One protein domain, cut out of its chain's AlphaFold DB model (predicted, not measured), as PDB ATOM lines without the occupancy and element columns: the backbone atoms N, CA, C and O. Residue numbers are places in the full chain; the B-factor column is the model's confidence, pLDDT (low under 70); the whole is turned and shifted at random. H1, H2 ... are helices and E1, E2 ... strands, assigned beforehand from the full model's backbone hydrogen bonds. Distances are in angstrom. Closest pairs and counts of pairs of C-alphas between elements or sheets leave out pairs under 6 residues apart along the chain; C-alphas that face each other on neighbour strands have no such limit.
ATOM      1  N   ILE A   6     253.957 271.691 247.857       93.88
ATOM      2  CA  ILE A   6     252.780 270.994 248.388       93.88
ATOM      3  C   ILE A   6     252.907 269.511 248.061       93.88
ATOM      4  O   ILE A   6     253.027 269.132 246.898       93.88
ATOM      5  N   VAL A   7     252.856 268.673 249.092       94.38
ATOM      6  CA  VAL A   7     252.962 267.217 248.962       94.38
ATOM      7  C   VAL A   7     251.724 266.530 249.523       94.38
ATOM      8  O   VAL A   7     251.134 266.996 250.501       94.38
ATOM      9  N   THR A   8     251.336 265.401 248.933       95.62
ATOM     10  CA  THR A   8     250.270 264.549 249.472       95.62
ATOM     11  C   THR A   8     250.794 263.796 250.688       95.62
ATOM     12  O   THR A   8     251.745 263.025 250.584       95.62
ATOM     13  N   ALA A   9     250.184 264.021 251.850       94.19
ATOM     14  CA  ALA A   9     250.533 263.314 253.080       94.19
ATOM     15  C   ALA A   9     249.646 262.088 253.312       94.19
ATOM     16  O   ALA A   9     250.112 261.089 253.854       94.19
ATOM     17  N   LEU A  10     248.375 262.168 252.914       94.25
ATOM     18  CA  LEU A  10     247.409 261.087 253.062       94.25
ATOM     19  C   LEU A  10     246.333 261.194 251.979       94.25
ATOM     20  O   LEU A  10     245.818 262.279 251.707       94.25
ATOM     21  N   VAL A  11     245.964 260.050 251.411       95.19
ATOM     22  CA  VAL A  11     244.692 259.878 250.709       95.19
ATOM     23  C   VAL A  11     243.704 259.359 251.749       95.19
ATOM     24  O   VAL A  11     243.828 258.221 252.188       95.19
ATOM     25  N   ASP A  12     242.814 260.226 252.230       92.75
ATOM     26  CA  ASP A  12     242.009 259.956 253.430       92.75
ATOM     27  C   ASP A  12     240.797 259.084 253.103       92.75
ATOM     28  O   ASP A  12     240.542 258.074 253.754       92.75
ATOM     29  N   ARG A  13     240.062 259.450 252.049       92.56
ATOM     30  CA  ARG A  13     238.881 258.711 251.601       92.56
ATOM     31  C   ARG A  13     238.699 258.853 250.101       92.56
ATOM     32  O   ARG A  13     238.810 259.964 249.593       92.56
ATOM     33  N   ILE A  14     238.401 257.744 249.428       94.62
ATOM     34  CA  ILE A  14     237.960 257.692 248.031       94.62
ATOM     35  C   ILE A  14     236.599 257.003 248.030       94.62
ATOM     36  O   ILE A  14     236.509 255.826 248.378       94.62
ATOM     37  N   ASP A  15     235.558 257.716 247.621       93.38
ATOM     38  CA  ASP A  15     234.221 257.169 247.436       93.38
ATOM     39  C   ASP A  15     233.925 257.074 245.937       93.38
ATOM     40  O   ASP A  15     233.973 258.069 245.216       93.38
ATOM     41  N   MET A  16     233.619 255.871 245.451       91.12
ATOM     42  CA  MET A  16     233.204 255.656 244.063       91.12
ATOM     43  C   MET A  16     231.680 255.659 243.966       91.12
ATOM     44  O   MET A  16     231.015 254.769 244.497       91.12
ATOM     45  N   CYS A  17     231.123 256.632 243.249       85.88
ATOM     46  CA  CYS A  17     229.681 256.759 243.031       85.88
ATOM     47  C   CYS A  17     229.192 255.856 241.887       85.88
ATOM     48  O   CYS A  17     228.088 255.317 241.944       85.88
ATOM     49  N   LYS A  18     230.018 255.663 240.847       79.88
ATOM     50  CA  LYS A  18     229.739 254.758 239.717       79.88
ATOM     51  C   LYS A  18     230.774 253.638 239.642       79.88
ATOM     52  O   LYS A  18     231.963 253.858 239.847       79.88
ATOM     53  N   LYS A  19     230.314 252.429 239.293       72.25
ATOM     54  CA  LYS A  19     231.171 251.237 239.148       72.25
ATOM     55  C   LYS A  19     231.972 251.207 237.843       72.25
ATOM     56  O   LYS A  19     232.998 250.541 237.795       72.25
ATOM     57  N   SER A  20     231.515 251.895 236.796       80.50
ATOM     58  CA  SER A  20     232.149 251.888 235.472       80.50
ATOM     59  C   SER A  20     232.331 253.303 234.938       80.50
ATOM     60  O   SER A  20     231.371 254.075 234.881       80.50
ATOM     61  N   LEU A  21     233.555 253.608 234.516       86.12
ATOM     62  CA  LEU A  21     233.923 254.828 233.805       86.12
ATOM     63  C   LEU A  21     234.045 254.504 232.318       86.12
ATOM     64  O   LEU A  21     234.667 253.502 231.960       86.12
ATOM     65  N   SER A  22     233.468 255.338 231.455       89.00
ATOM     66  CA  SER A  22     233.672 255.193 230.012       89.00
ATOM     67  C   SER A  22     235.061 255.719 229.618       89.00
ATOM     68  O   SER A  22     235.400 256.829 230.027       89.00
ATOM     69  N   PRO A  23     235.872 254.978 228.845       89.75
ATOM     70  CA  PRO A  23     237.191 255.444 228.410       89.75
ATOM     71  C   PRO A  23     237.127 256.517 227.311       89.75
ATOM     72  O   PRO A  23     238.130 257.172 227.048       89.75
ATOM     73  N   GLU A  24     235.970 256.692 226.671       93.44
ATOM     74  CA  GLU A  24     235.781 257.592 225.522       93.44
ATOM     75  C   GLU A  24     235.093 258.912 225.892       93.44
ATOM     76  O   GLU A  24     234.899 259.766 225.032       93.44
ATOM     77  N   GLN A  25     234.674 259.070 227.151       92.19
ATOM     78  CA  GLN A  25     233.916 260.235 227.603       92.19
ATOM     79  C   GLN A  25     234.778 261.183 228.428       92.19
ATOM     80  O   GLN A  25     235.584 260.750 229.259       92.19
ATOM     81  N   ASP A  26     234.526 262.478 228.258       95.38
ATOM     82  CA  ASP A  26     235.231 263.534 228.971       95.38
ATOM     83  C   ASP A  26     235.014 263.463 230.486       95.38
ATOM     84  O   ASP A  26     233.932 263.139 230.990       95.38
ATOM     85  N   ILE A  27     236.063 263.824 231.223       95.44
ATOM     86  CA  ILE A  27     236.084 263.851 232.682       95.44
ATOM     87  C   ILE A  27     236.372 265.276 233.146       95.44
ATOM     88  O   ILE A  27     237.283 265.940 232.654       95.44
ATOM     89  N   LYS A  28     235.626 265.724 234.154       95.75
ATOM     90  CA  LYS A  28     235.837 266.999 234.835       95.75
ATOM     91  C   LYS A  28     236.235 266.744 236.280       95.75
ATOM     92  O   LYS A  28     235.517 266.067 237.008       95.75
ATOM     93  N   PHE A  29     237.332 267.353 236.709       96.25
ATOM     94  CA  PHE A  29     237.711 267.420 238.116       96.25
ATOM     95  C   PHE A  29     237.384 268.808 238.663       96.25
ATOM     96  O   PHE A  29     237.662 269.819 238.023       96.25
ATOM     97  N   SER A  30     236.787 268.855 239.846       96.50
ATOM     98  CA  SER A  30     236.557 270.074 240.616       96.50
ATOM     99  C   SER A  30     237.119 269.858 242.006       96.50
ATOM    100  O   SER A  30     236.835 268.835 242.617       96.50
ATOM    101  N   GLY A  31     237.918 270.784 242.516       95.88
ATOM    102  CA  GLY A  31     238.494 270.642 243.844       95.88
ATOM    103  C   GLY A  31     238.542 271.957 244.594       95.88
ATOM    104  O   GLY A  31     238.680 273.017 243.990       95.88
ATOM    105  N   HIS A  32     238.427 271.870 245.913       96.12
ATOM    106  CA  HIS A  32     238.520 273.007 246.818       96.12
ATOM    107  C   HIS A  32     239.203 272.593 248.122       96.12
ATOM    108  O   HIS A  32     239.217 271.420 248.507       96.12
ATOM    109  N   VAL A  33     239.792 273.571 248.808       96.81
ATOM    110  CA  VAL A  33     240.359 273.365 250.142       96.81
ATOM    111  C   VAL A  33     239.214 273.456 251.146       96.81
ATOM    112  O   VAL A  33     238.623 274.520 251.297       96.81
ATOM    113  N   SER A  34     238.879 272.349 251.809       96.62
ATOM    114  CA  SER A  34     237.778 272.299 252.783       96.62
ATOM    115  C   SER A  34     238.217 272.706 254.184       96.62
ATOM    116  O   SER A  34     237.397 273.130 254.988       96.62
ATOM    117  N   TRP A  35     239.506 272.568 254.502       97.44
ATOM    118  CA  TRP A  35     240.039 272.900 255.818       97.44
ATOM    119  C   TRP A  35     241.536 273.197 255.770       97.44
ATOM    120  O   TRP A  35     242.282 272.589 255.002       97.44
ATOM    121  N   VAL A  36     241.996 274.102 256.636       97.25
ATOM    122  CA  VAL A  36     243.408 274.484 256.746       97.25
ATOM    123  C   VAL A  36     243.872 274.446 258.202       97.25
ATOM    124  O   VAL A  36     243.275 275.048 259.088       97.25
ATOM    125  N   GLY A  37     244.982 273.744 258.434       94.50
ATOM    126  CA  GLY A  37     245.744 273.763 259.679       94.50
ATOM    127  C   GLY A  37     246.951 274.698 259.595       94.50
ATOM    128  O   GLY A  37     247.035 275.572 258.747       94.50
ATOM    129  N   LYS A  38     247.957 274.493 260.456       94.06
ATOM    130  CA  LYS A  38     249.167 275.340 260.437       94.06
ATOM    131  C   LYS A  38     249.995 275.161 259.162       94.06
ATOM    132  O   LYS A  38     250.481 276.129 258.596       94.06
ATOM    133  N   THR A  39     250.207 273.911 258.755       95.25
ATOM    134  CA  THR A  39     251.100 273.533 257.639       95.25
ATOM    135  C   THR A  39     250.481 272.426 256.784       95.25
ATOM    136  O   THR A  39     251.174 271.745 256.036       95.25
ATOM    137  N   SER A  40     249.187 272.173 256.966       95.56
ATOM    138  CA  SER A  40     248.439 271.082 256.347       95.56
ATOM    139  C   SER A  40     247.102 271.605 255.865       95.56
ATOM    140  O   SER A  40     246.552 272.519 256.475       95.56
ATOM    141  N   MET A  41     246.563 270.991 254.828       97.12
ATOM    142  CA  MET A  41     245.293 271.373 254.229       97.12
ATOM    143  C   MET A  41     244.524 270.114 253.828       97.12
ATOM    144  O   MET A  41     245.110 269.164 253.311       97.12
ATOM    145  N   GLU A  42     243.229 270.087 254.121       97.81
ATOM    146  CA  GLU A  42     242.307 269.085 253.592       97.81
ATOM    147  C   GLU A  42     241.776 269.598 252.255       97.81
ATOM    148  O   GLU A  42     241.303 270.732 252.161       97.81
ATOM    149  N   VAL A  43     241.889 268.775 251.217       97.62
ATOM    150  CA  VAL A  43     241.457 269.104 249.860       97.62
ATOM    151  C   VAL A  43     240.415 268.088 249.433       97.62
ATOM    152  O   VAL A  43     240.680 266.884 249.429       97.62
ATOM    153  N   ARG A  44     239.235 268.580 249.063       96.88
ATOM    154  CA  ARG A  44     238.169 267.773 248.476       96.88
ATOM    155  C   ARG A  44     238.227 267.877 246.967       96.88
ATOM    156  O   ARG A  44     238.404 268.965 246.429       96.88
ATOM    157  N   MET A  45     238.083 266.742 246.299       97.12
ATOM    158  CA  MET A  45     238.056 266.633 244.850       97.12
ATOM    159  C   MET A  45     236.837 265.818 244.434       97.12
ATOM    160  O   MET A  45     236.655 264.692 244.884       97.12
ATOM    161  N   HIS A  46     236.050 266.387 243.538       96.44
ATOM    162  CA  HIS A  46     234.909 265.776 242.885       96.44
ATOM    163  C   HIS A  46     235.274 265.506 241.429       96.44
ATOM    164  O   HIS A  46     235.735 266.398 240.711       96.44
ATOM    165  N   MET A  47     235.066 264.276 240.990       95.75
ATOM    166  CA  MET A  47     235.228 263.855 239.611       95.75
ATOM    167  C   MET A  47     233.846 263.620 239.010       95.75
ATOM    168  O   MET A  47     233.008 262.922 239.585       95.75
ATOM    169  N   PHE A  48     233.634 264.177 237.827       95.25
ATOM    170  CA  PHE A  48     232.424 264.031 237.034       95.25
ATOM    171  C   PHE A  48     232.780 263.447 235.673       95.25
ATOM    172  O   PHE A  48     233.855 263.724 235.145       95.25
ATOM    173  N   GLN A  49     231.865 262.689 235.081       94.94
ATOM    174  CA  GLN A  49     231.994 262.202 233.712       94.94
ATOM    175  C   GLN A  49     230.795 262.646 232.882       94.94
ATOM    176  O   GLN A  49     229.656 262.599 233.367       94.94
ATOM    177  N   LEU A  50     231.070 263.072 231.650       94.44
ATOM    178  CA  LEU A  50     230.056 263.431 230.671       94.44
ATOM    179  C   LEU A  50     229.306 262.171 230.216       94.44
ATOM    180  O   LEU A  50     229.922 261.195 229.794       94.44
ATOM    181  N   HIS A  51     227.983 262.188 230.333       88.06
ATOM    182  CA  HIS A  51     227.071 261.156 229.836       88.06
ATOM    183  C   HIS A  51     225.816 261.854 229.322       88.06
ATOM    184  O   HIS A  51     225.287 262.715 230.017       88.06
ATOM    185  N   ASP A  52     225.358 261.525 228.113       86.69
ATOM    186  CA  ASP A  52     224.155 262.124 227.507       86.69
ATOM    187  C   ASP A  52     224.130 263.665 227.564       86.69
ATOM    188  O   ASP A  52     223.095 264.294 227.771       86.69
ATOM    189  N   ASN A  53     225.302 264.279 227.357       88.81
ATOM    190  CA  ASN A  53     225.508 265.729 227.383       88.81
ATOM    191  C   ASN A  53     225.348 266.390 228.776       88.81
ATOM    192  O   ASN A  53     225.249 267.616 228.864       88.81
ATOM    193  N   GLU A  54     225.381 265.605 229.860       93.12
ATOM    194  CA  GLU A  54     225.350 266.066 231.255       93.12
ATOM    195  C   GLU A  54     226.519 265.488 232.081       93.12
ATOM    196  O   GLU A  54     226.938 264.341 231.915       93.12
ATOM    197  N   PHE A  55     227.081 266.285 232.997       93.75
ATOM    198  CA  PHE A  55     228.138 265.827 233.903       93.75
ATOM    199  C   PHE A  55     227.542 265.153 235.139       93.75
ATOM    200  O   PHE A  55     226.968 265.811 236.001       93.75
ATOM    201  N   SER A  56     227.763 263.846 235.266       92.44
ATOM    202  CA  SER A  56     227.336 263.065 236.433       92.44
ATOM    203  C   SER A  56     228.511 262.786 237.383       92.44
ATOM    204  O   SER A  56     229.611 262.508 236.897       92.44
ATOM    205  N   PRO A  57     228.324 262.848 238.716       93.50
ATOM    206  CA  PRO A  57     229.388 262.556 239.675       93.50
ATOM    207  C   PRO A  57     229.778 261.077 239.610       93.50
ATOM    208  O   PRO A  57     228.924 260.191 239.509       93.50
ATOM    209  N   VAL A  58     231.081 260.806 239.662       94.56
ATOM    210  CA  VAL A  58     231.625 259.444 239.577       94.56
ATOM    211  C   VAL A  58     232.502 259.076 240.762       94.56
ATOM    212  O   VAL A  58     232.528 257.903 241.136       94.56
ATOM    213  N   LEU A  59     233.203 260.046 241.344       94.69
ATOM    214  CA  LEU A  59     234.159 259.800 242.412       94.69
ATOM    215  C   LEU A  59     234.371 261.058 243.255       94.69
ATOM    216  O   LEU A  59     234.594 262.139 242.714       94.69
ATOM    217  N   ASP A  60     234.350 260.878 244.569       95.31
ATOM    218  CA  ASP A  60     234.641 261.907 245.559       95.31
ATOM    219  C   ASP A  60     235.878 261.502 246.353       95.31
ATOM    220  O   ASP A  60     236.007 260.362 246.799       95.31
ATOM    221  N   VAL A  61     236.812 262.429 246.533       96.81
ATOM    222  CA  VAL A  61     238.068 262.156 247.234       96.81
ATOM    223  C   VAL A  61     238.373 263.247 248.231       96.81
ATOM    224  O   VAL A  61     238.198 264.434 247.967       96.81
ATOM    225  N   THR A  62     238.866 262.831 249.391       97.06
ATOM    226  CA  THR A  62     239.444 263.716 250.397       97.06
ATOM    227  C   THR A  62     240.927 263.402 250.539       97.06
ATOM    228  O   THR A  62     241.314 262.276 250.856       97.06
ATOM    229  N   PHE A  63     241.760 264.410 250.315       97.38
ATOM    230  CA  PHE A  63     243.203 264.351 250.501       97.38
ATOM    231  C   PHE A  63     243.617 265.211 251.688       97.38
ATOM    232  O   PHE A  63     243.037 266.267 251.937       97.38
ATOM    233  N   VAL A  64     244.680 264.807 252.376       97.31
ATOM    234  CA  VAL A  64     245.421 265.688 253.279       97.31
ATOM    235  C   VAL A  64     246.758 266.005 252.631       97.31
ATOM    236  O   VAL A  64     247.595 265.125 252.411       97.31
ATOM    237  N   MET A  65     246.962 267.282 252.343       96.94
ATOM    238  CA  MET A  65     248.187 267.815 251.765       96.94
ATOM    239  C   MET A  65     248.982 268.559 252.841       96.94
ATOM    240  O   MET A  65     248.421 269.076 253.811       96.94
ATOM    241  N   VAL A  66     250.300 268.620 252.685       96.31
ATOM    242  CA  VAL A  66     251.211 269.312 253.604       96.31
ATOM    243  C   VAL A  66     252.089 270.272 252.821       96.31
ATOM    244  O   VAL A  66     252.601 269.933 251.758       96.31
ATOM    245  N   SER A  67     252.276 271.461 253.382       95.19
ATOM    246  CA  SER A  67     253.156 272.488 252.842       95.19
ATOM    247  C   SER A  67     254.561 272.374 253.431       95.19
ATOM    248  O   SER A  67     254.758 272.230 254.647       95.19
ATOM    249  N   ARG A  68     255.550 272.418 252.544       92.88
ATOM    250  CA  ARG A  68     256.982 272.304 252.812       92.88
ATOM    251  C   ARG A  68     257.717 273.503 252.225       92.88
ATOM    252  O   ARG A  68     257.213 274.178 251.326       92.88
ATOM    253  N   ASP A  69     258.909 273.774 252.747       90.38
ATOM    254  CA  ASP A  69     259.803 274.736 252.100       90.38
ATOM    255  C   ASP A  69     260.208 274.260 250.690       90.38
ATOM    256  O   ASP A  69     259.989 273.107 250.309       90.38
ATOM    257  N   SER A  70     260.804 275.156 249.903       85.69
ATOM    258  CA  SER A  70     261.205 274.876 248.519       85.69
ATOM    259  C   SER A  70     262.192 273.713 248.379       85.69
ATOM    260  O   SER A  70     262.291 273.122 247.309       85.69
ATOM    261  N   GLU A  71     262.933 273.386 249.441       84.50
ATOM    262  CA  GLU A  71     263.921 272.301 249.467       84.50
ATOM    263  C   GLU A  71     263.369 271.015 250.113       84.50
ATOM    264  O   GLU A  71     264.100 270.040 250.276       84.50
ATOM    265  N   ASN A  72     262.083 270.996 250.481       80.00
ATOM    266  CA  ASN A  72     261.407 269.951 251.253       80.00
ATOM    267  C   ASN A  72     262.052 269.605 252.618       80.00
ATOM    268  O   ASN A  72     261.810 268.524 253.160       80.00
ATOM    269  N   LYS A  73     262.843 270.504 253.212       82.69
ATOM    270  CA  LYS A  73     263.568 270.283 254.479       82.69
ATOM    271  C   LYS A  73     262.726 270.612 255.709       82.69
ATOM    272  O   LYS A  73     262.839 269.958 256.745       82.69
ATOM    273  N   GLY A  74     261.863 271.612 255.599       86.19
ATOM    274  CA  GLY A  74     261.100 272.185 256.698       86.19
ATOM    275  C   GLY A  74     259.596 272.191 256.458       86.19
ATOM    276  O   GLY A  74     259.096 271.909 255.368       86.19
ATOM    277  N   ARG A  75     258.851 272.501 257.520       90.69
ATOM    278  CA  ARG A  75     257.418 272.795 257.420       90.69
ATOM    279  C   ARG A  75     257.250 274.226 256.925       90.69
ATOM    280  O   ARG A  75     257.963 275.105 257.400       90.69
ATOM    281  N   ALA A  76     256.273 274.459 256.061       92.56
ATOM    282  CA  ALA A  76     255.909 275.805 255.655       92.56
ATOM    283  C   ALA A  76     254.457 276.107 256.029       92.56
ATOM    284  O   ALA A  76     253.579 275.246 255.934       92.56
ATOM    285  N   PHE A  77     254.222 277.319 256.530       93.38
ATOM    286  CA  PHE A  77     252.892 277.741 256.952       93.38
ATOM    287  C   PHE A  77     251.999 278.006 255.743       93.38
ATOM    288  O   PHE A  77     252.469 278.430 254.689       93.38
ATOM    289  N   VAL A  78     250.714 277.724 255.914       93.25
ATOM    290  CA  VAL A  78     249.681 277.945 254.901       93.25
ATOM    291  C   VAL A  78     248.743 279.044 255.370       93.25
ATOM    292  O   VAL A  78     248.527 279.220 256.572       93.25
ATOM    293  N   ASN A  79     248.213 279.805 254.421       94.00
ATOM    294  CA  ASN A  79     247.301 280.894 254.730       94.00
ATOM    295  C   ASN A  79     245.968 280.323 255.238       94.00
ATOM    296  O   ASN A  79     245.475 279.359 254.648       94.00
ATOM    297  N   PRO A  80     245.372 280.902 256.297       94.31
ATOM    298  CA  PRO A  80     244.032 280.527 256.734       94.31
ATOM    299  C   PRO A  80     242.995 280.753 255.630       94.31
ATOM    300  O   PRO A  80     243.158 281.645 254.797       94.31
ATOM    301  N   LEU A  81     241.916 279.971 255.663       94.25
ATOM    302  CA  LEU A  81     240.748 280.226 254.826       94.25
ATOM    303  C   LEU A  81     239.912 281.347 255.437       94.25
ATOM    304  O   LEU A  81     239.645 281.343 256.640       94.25
ATOM    305  N   THR A  82     239.485 282.270 254.587       95.75
ATOM    306  CA  THR A  82     238.361 283.156 254.882       95.75
ATOM    307  C   THR A  82     237.100 282.427 254.448       95.75
ATOM    308  O   THR A  82     237.021 281.994 253.303       95.75
ATOM    309  N   LEU A  83     236.158 282.248 255.368       95.56
ATOM    310  CA  LEU A  83     234.878 281.599 255.098       95.56
ATOM    311  C   LEU A  83     233.867 282.711 254.814       95.56
ATOM    312  O   LEU A  83     233.711 283.611 255.641       95.56
ATOM    313  N   GLU A  84     233.249 282.696 253.638       95.25
ATOM    314  CA  GLU A  84     232.342 283.756 253.181       95.25
ATOM    315  C   GLU A  84     230.881 283.296 253.182       95.25
ATOM    316  O   GLU A  84     229.967 284.119 253.270       95.25
ATOM    317  N   SER A  85     230.650 281.983 253.116       96.31
ATOM    318  CA  SER A  85     229.318 281.385 253.059       96.31
ATOM    319  C   SER A  85     229.053 280.382 254.193       96.31
ATOM    320  O   SER A  85     229.979 279.722 254.673       96.31
ATOM    321  N   PRO A  86     227.777 280.174 254.585       96.44
ATOM    322  CA  PRO A  86     227.411 279.130 255.549       96.44
ATOM    323  C   PRO A  86     227.811 277.716 255.101       96.44
ATOM    324  O   PRO A  86     228.065 276.844 255.930       96.44
ATOM    325  N   GLU A  87     227.867 277.478 253.787       94.69
ATOM    326  CA  GLU A  87     228.332 276.210 253.223       94.69
ATOM    327  C   GLU A  87     229.820 275.985 253.522       94.69
ATOM    328  O   GLU A  87     230.202 274.912 253.989       94.69
ATOM    329  N   GLU A  88     230.659 277.004 253.326       95.25
ATOM    330  CA  GLU A  88     232.088 276.939 253.643       95.25
ATOM    331  C   GLU A  88     232.344 276.776 255.145       95.25
ATOM    332  O   GLU A  88     233.241 276.025 255.533       95.25
ATOM    333  N   GLU A  89     231.543 277.420 255.999       96.06
ATOM    334  CA  GLU A  89     231.610 277.230 257.453       96.06
ATOM    335  C   GLU A  89     231.352 275.777 257.857       96.06
ATOM    336  O   GLU A  89     232.099 275.196 258.654       96.06
ATOM    337  N   GLU A  90     230.329 275.161 257.270       96.44
ATOM    338  CA  GLU A  90     229.995 273.766 257.524       96.44
ATOM    339  C   GLU A  90     231.071 272.811 256.987       96.44
ATOM    340  O   GLU A  90     231.478 271.874 257.684       96.44
ATOM    341  N   LEU A  91     231.603 273.070 255.787       95.56
ATOM    342  CA  LEU A  91     232.723 272.308 255.224       95.56
ATOM    343  C   LEU A  91     233.962 272.382 256.123       95.56
ATOM    344  O   LEU A  91     234.586 271.352 256.402       95.56
ATOM    345  N   PHE A  92     234.277 273.571 256.637       96.94
ATOM    346  CA  PHE A  92     235.403 273.776 257.540       96.94
ATOM    347  C   PHE A  92     235.208 273.046 258.872       96.94
ATOM    348  O   PHE A  92     236.121 272.361 259.353       96.94
ATOM    349  N   ARG A  93     234.001 273.121 259.450       96.69
ATOM    350  CA  ARG A  93     233.632 272.383 260.667       96.69
ATOM    351  C   ARG A  93     233.774 270.877 260.461       96.69
ATOM    352  O   ARG A  93     234.326 270.183 261.320       96.69
ATOM    353  N   GLN A  94     233.325 270.369 259.316       95.56
ATOM    354  CA  GLN A  94     233.474 268.964 258.963       95.56
ATOM    355  C   GLN A  94     234.953 268.565 258.833       95.56
ATOM    356  O   GLN A  94     235.329 267.484 259.287       95.56
ATOM    357  N   GLY A  95     235.806 269.433 258.286       95.00
ATOM    358  CA  GLY A  95     237.251 269.209 258.211       95.00
ATOM    359  C   GLY A  95     237.940 269.111 259.582       95.00
ATOM    360  O   GLY A  95     238.775 268.224 259.790       95.00
ATOM    361  N   GLU A  96     237.549 269.936 260.563       95.50
ATOM    362  CA  GLU A  96     238.031 269.804 261.952       95.50
ATOM    363  C   GLU A  96     237.599 268.467 262.582       95.50
ATOM    364  O   GLU A  96     238.406 267.795 263.233       95.50
ATOM    365  N   LEU A  97     236.361 268.020 262.334       95.94
ATOM    366  CA  LEU A  97     235.901 266.700 262.782       95.94
ATOM    367  C   LEU A  97     236.699 265.565 262.131       95.94
ATOM    368  O   LEU A  97     237.115 264.630 262.822       95.94
ATOM    369  N   ASN A  98     236.955 265.647 260.824       94.44
ATOM    370  CA  ASN A  98     237.740 264.646 260.103       94.44
ATOM    371  C   ASN A  98     239.169 264.568 260.658       94.44
ATOM    372  O   ASN A  98     239.686 263.481 260.904       94.44
ATOM    373  N   LYS A  99     239.796 265.710 260.949       93.44
ATOM    374  CA  LYS A  99     241.100 265.768 261.626       93.44
ATOM    375  C   LYS A  99     241.055 265.088 262.994       93.44
ATOM    376  O   LYS A  99     241.957 264.307 263.291       93.44
ATOM    377  N   GLY A 100     240.020 265.339 263.796       93.31
ATOM    378  CA  GLY A 100     239.816 264.650 265.073       93.31
ATOM    379  C   GLY A 100     239.761 263.128 264.906       93.31
ATOM    380  O   GLY A 100     240.483 262.405 265.592       93.31
ATOM    381  N   ARG A 101     238.992 262.645 263.921       92.69
ATOM    382  CA  ARG A 101     238.912 261.216 263.575       92.69
ATOM    383  C   ARG A 101     240.263 260.647 263.149       92.69
ATOM    384  O   ARG A 101     240.642 259.589 263.637       92.69
ATOM    385  N   ARG A 102     241.023 261.357 262.307       92.12
ATOM    386  CA  ARG A 102     242.366 260.933 261.865       92.12
ATOM    387  C   ARG A 102     243.342 260.797 263.036       92.12
ATOM    388  O   ARG A 102     244.093 259.825 263.099       92.12
ATOM    389  N   VAL A 103     243.323 261.745 263.976       89.75
ATOM    390  CA  VAL A 103     244.167 261.687 265.181       89.75
ATOM    391  C   VAL A 103     243.772 260.501 266.062       89.75
ATOM    392  O   VAL A 103     244.647 259.730 266.456       89.75
ATOM    393  N   ALA A 104     242.473 260.314 266.314       88.88
ATOM    394  CA  ALA A 104     241.965 259.184 267.090       88.88
ATOM    395  C   ALA A 104     242.343 257.841 266.443       88.88
ATOM    396  O   ALA A 104     242.965 256.998 267.086       88.88
ATOM    397  N   PHE A 105     242.091 257.686 265.143       86.19
ATOM    398  CA  PHE A 105     242.438 256.486 264.387       86.19
ATOM    399  C   PHE A 105     243.945 256.191 264.425       86.19
ATOM    400  O   PHE A 105     244.358 255.067 264.696       86.19
ATOM    401  N   SER A 106     244.795 257.210 264.244       85.00
ATOM    402  CA  SER A 106     246.250 257.040 264.351       85.00
ATOM    403  C   SER A 106     246.701 256.640 265.759       85.00
ATOM    404  O   SER A 106     247.734 255.980 265.901       85.00
ATOM    405  N   SER A 107     245.979 257.059 266.801       84.75
ATOM    406  CA  SER A 107     246.286 256.699 268.189       84.75
ATOM    407  C   SER A 107     245.881 255.263 268.534       84.75
ATOM    408  O   SER A 107     246.593 254.610 269.286       84.75
ATOM    409  N   MET A 108     244.815 254.751 267.910       83.00
ATOM    410  CA  MET A 108     244.300 253.386 268.090       83.00
ATOM    411  C   MET A 108     244.997 252.335 267.209       83.00
ATOM    412  O   MET A 108     244.602 251.176 267.201       83.00
ATOM    413  N   SER A 109     246.022 252.715 266.440       82.25
ATOM    414  CA  SER A 109     246.768 251.776 265.598       82.25
ATOM    415  C   SER A 109     247.370 250.637 266.429       82.25
ATOM    416  O   SER A 109     248.044 250.901 267.425       82.25
ATOM    417  N   LEU A 110     247.230 249.389 265.962       82.44
ATOM    418  CA  LEU A 110     247.829 248.209 266.608       82.44
ATOM    419  C   LEU A 110     249.365 248.269 266.712       82.44
ATOM    420  O   LEU A 110     249.969 247.581 267.528       82.44
ATOM    421  N   LEU A 111     250.011 249.129 265.914       82.00
ATOM    422  CA  LEU A 111     251.447 249.414 266.024       82.00
ATOM    423  C   LEU A 111     251.803 250.246 267.268       82.00
ATOM    424  O   LEU A 111     252.978 250.373 267.601       82.00
ATOM    425  N   LYS A 112     250.811 250.858 267.923       82.69
ATOM    426  CA  LYS A 112     250.970 251.704 269.116       82.69
ATOM    427  C   LYS A 112     250.257 251.142 270.341       82.69
ATOM    428  O   LYS A 112     250.739 251.344 271.451       82.69
ATOM    429  N   MET A 113     249.118 250.480 270.150       84.38
ATOM    430  CA  MET A 113     248.273 249.962 271.224       84.38
ATOM    431  C   MET A 113     247.972 248.484 270.985       84.38
ATOM    432  O   MET A 113     247.674 248.090 269.865       84.38
ATOM    433  N   ALA A 114     248.061 247.658 272.025       83.94
ATOM    434  CA  ALA A 114     247.694 246.250 271.910       83.94
ATOM    435  C   ALA A 114     246.184 246.095 271.618       83.94
ATOM    436  O   ALA A 114     245.405 246.950 272.052       83.94
ATOM    437  N   PRO A 115     245.768 245.012 270.932       85.88
ATOM    438  CA  PRO A 115     244.357 244.708 270.744       85.88
ATOM    439  C   PRO A 115     243.624 244.577 272.083       85.88
ATOM    440  O   PRO A 115     244.168 244.093 273.081       85.88
ATOM    441  N   THR A 116     242.364 244.982 272.088       89.50
ATOM    442  CA  THR A 116     241.442 244.787 273.204       89.50
ATOM    443  C   THR A 116     241.076 243.307 273.367       89.50
ATOM    444  O   THR A 116     241.244 242.494 272.457       89.50
ATOM    445  N   ALA A 117     240.557 242.931 274.539       91.38
ATOM    446  CA  ALA A 117     240.124 241.554 274.797       91.38
ATOM    447  C   ALA A 117     239.017 241.087 273.833       91.38
ATOM    448  O   ALA A 117     239.008 239.929 273.419       91.38
ATOM    449  N   GLU A 118     238.120 241.997 273.447       92.25
ATOM    450  CA  GLU A 118     237.076 241.741 272.455       92.25
ATOM    451  C   GLU A 118     237.690 241.464 271.076       92.25
ATOM    452  O   GLU A 118     237.438 240.409 270.500       92.25
ATOM    453  N   GLU A 119     238.598 242.328 270.608       89.69
ATOM    454  CA  GLU A 119     239.308 242.136 269.335       89.69
ATOM    455  C   GLU A 119     240.115 240.831 269.312       89.69
ATOM    456  O   GLU A 119     240.091 240.111 268.316       89.69
ATOM    457  N   MET A 120     240.799 240.482 270.409       91.44
ATOM    458  CA  MET A 120     241.511 239.202 270.523       91.44
ATOM    459  C   MET A 120     240.563 238.007 270.420       91.44
ATOM    460  O   MET A 120     240.894 237.023 269.758       91.44
ATOM    461  N   THR A 121     239.388 238.095 271.047       93.75
ATOM    462  CA  THR A 121     238.364 237.044 270.975       93.75
ATOM    463  C   THR A 121     237.877 236.884 269.537       93.75
ATOM    464  O   THR A 121     237.884 235.774 269.012       93.75
ATOM    465  N   THR A 122     237.574 237.986 268.848       92.38
ATOM    466  CA  THR A 122     237.174 237.965 267.433       92.38
ATOM    467  C   THR A 122     238.262 237.378 266.530       92.38
ATOM    468  O   THR A 122     237.966 236.551 265.669       92.38
ATOM    469  N   ILE A 123     239.530 237.756 266.723       89.75
ATOM    470  CA  ILE A 123     240.657 237.194 265.957       89.75
ATOM    471  C   ILE A 123     240.765 235.683 266.193       89.75
ATOM    472  O   ILE A 123     240.984 234.924 265.247       89.75
ATOM    473  N   HIS A 124     240.595 235.238 267.438       90.69
ATOM    474  CA  HIS A 124     240.628 233.821 267.778       90.69
ATOM    475  C   HIS A 124     239.490 233.044 267.101       90.69
ATOM    476  O   HIS A 124     239.739 232.002 266.499       90.69
ATOM    477  N   GLU A 125     238.267 233.572 267.122       92.50
ATOM    478  CA  GLU A 125     237.119 232.979 266.425       92.50
ATOM    479  C   GLU A 125     237.345 232.901 264.909       92.50
ATOM    480  O   GLU A 125     237.089 231.866 264.295       92.50
ATOM    481  N   MET A 126     237.878 233.963 264.295       89.62
ATOM    482  CA  MET A 126     238.239 233.957 262.873       89.62
ATOM    483  C   MET A 126     239.282 232.882 262.555       89.62
ATOM    484  O   MET A 126     239.129 232.162 261.570       89.62
ATOM    485  N   PHE A 127     240.314 232.747 263.391       89.06
ATOM    486  CA  PHE A 127     241.338 231.717 263.233       89.06
ATOM    487  C   PHE A 127     240.741 230.307 263.308       89.06
ATOM    488  O   PHE A 127     241.001 229.492 262.425       89.06
ATOM    489  N   LEU A 128     239.897 230.033 264.308       87.62
ATOM    490  CA  LEU A 128     239.232 228.736 264.451       87.62
ATOM    491  C   LEU A 128     238.345 228.407 263.244       87.62
ATOM    492  O   LEU A 128     238.360 227.274 262.773       87.62
ATOM    493  N   ASN A 129     237.630 229.396 262.706       85.50
ATOM    494  CA  ASN A 129     236.782 229.219 261.524       85.50
ATOM    495  C   ASN A 129     237.575 228.968 260.227       85.50
ATOM    496  O   ASN A 129     237.019 228.423 259.275       85.50
ATOM    497  N   MET A 130     238.851 229.364 260.162       82.19
ATOM    498  CA  MET A 130     239.723 229.094 259.010       82.19
ATOM    499  C   MET A 130     240.369 227.705 259.043       82.19
ATOM    500  O   MET A 130     240.876 227.249 258.017       82.19
ATOM    501  N   LEU A 131     240.378 227.028 260.191       81.06
ATOM    502  CA  LEU A 131     240.930 225.685 260.296       81.06
ATOM    503  C   LEU A 131     239.912 224.661 259.773       81.06
ATOM    504  O   LEU A 131     238.848 224.485 260.360       81.06
TER     505      LEU A 131
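AT A GLANCE: This is residues 6 to 131 of the 138 residues of the protein "HotDog ACOT-type domain-containing protein" of Balaenoptera physalus (UniProt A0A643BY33). A twisted sheet of four antiparallel strands, E1 E4 E3 E2, has long helix H1 across one face; beyond it residues 103 to 114, 116 to 122 and 124 to 131 stick out, with H2. The printed part has 126 residues, with four named strands and two named helices in the order E1 E2 E3 E4 H1 H2 along the chain; the class is mixed, helices and strands. The whole is loose, radius of gyration of the C-alphas 19.8 A, spanning 53 by 43 by 35 A.

HOW THE PARTS SIT: E1, residues 6 to 16, is the antiparallel neighbour of E4, residues 54 to 68, with N 7 and O 66 within hydrogen-bond range at 3.0 A. E2, residues 27 to 36, and E3, residues 40 to 51, form a hairpin, N 30 and O 46 at 2.8 A; E3 and E4 form another, N 45 and O 61 at 2.8 A. With E1 this meander, each strand the antiparallel neighbour of the one before, makes a Greek key, its first strand neighbouring its fourth. H1, residues 86 to 107, is on the sheet, height 9.0 A, across the strands; it comes closest to E2 at the C-alphas of Phe 92 and Trp 35, 5.0 A. H2, residues 117 to 130, is apart from H1 and the strands. In both helices every O i to N i+4 pair is within range.

IN THESE COORDINATES: E1 begins at C-alpha 6 (252.780, 270.994, 248.388); H2 ends at C-alpha 130 (239.723, 229.094, 259.010). E4 measures 38.8 A, H1 31.9 A.

THE WHOLE: The printed part has no cut; the link E4 to H1 is long; no printed residue is under 70 in pLDDT.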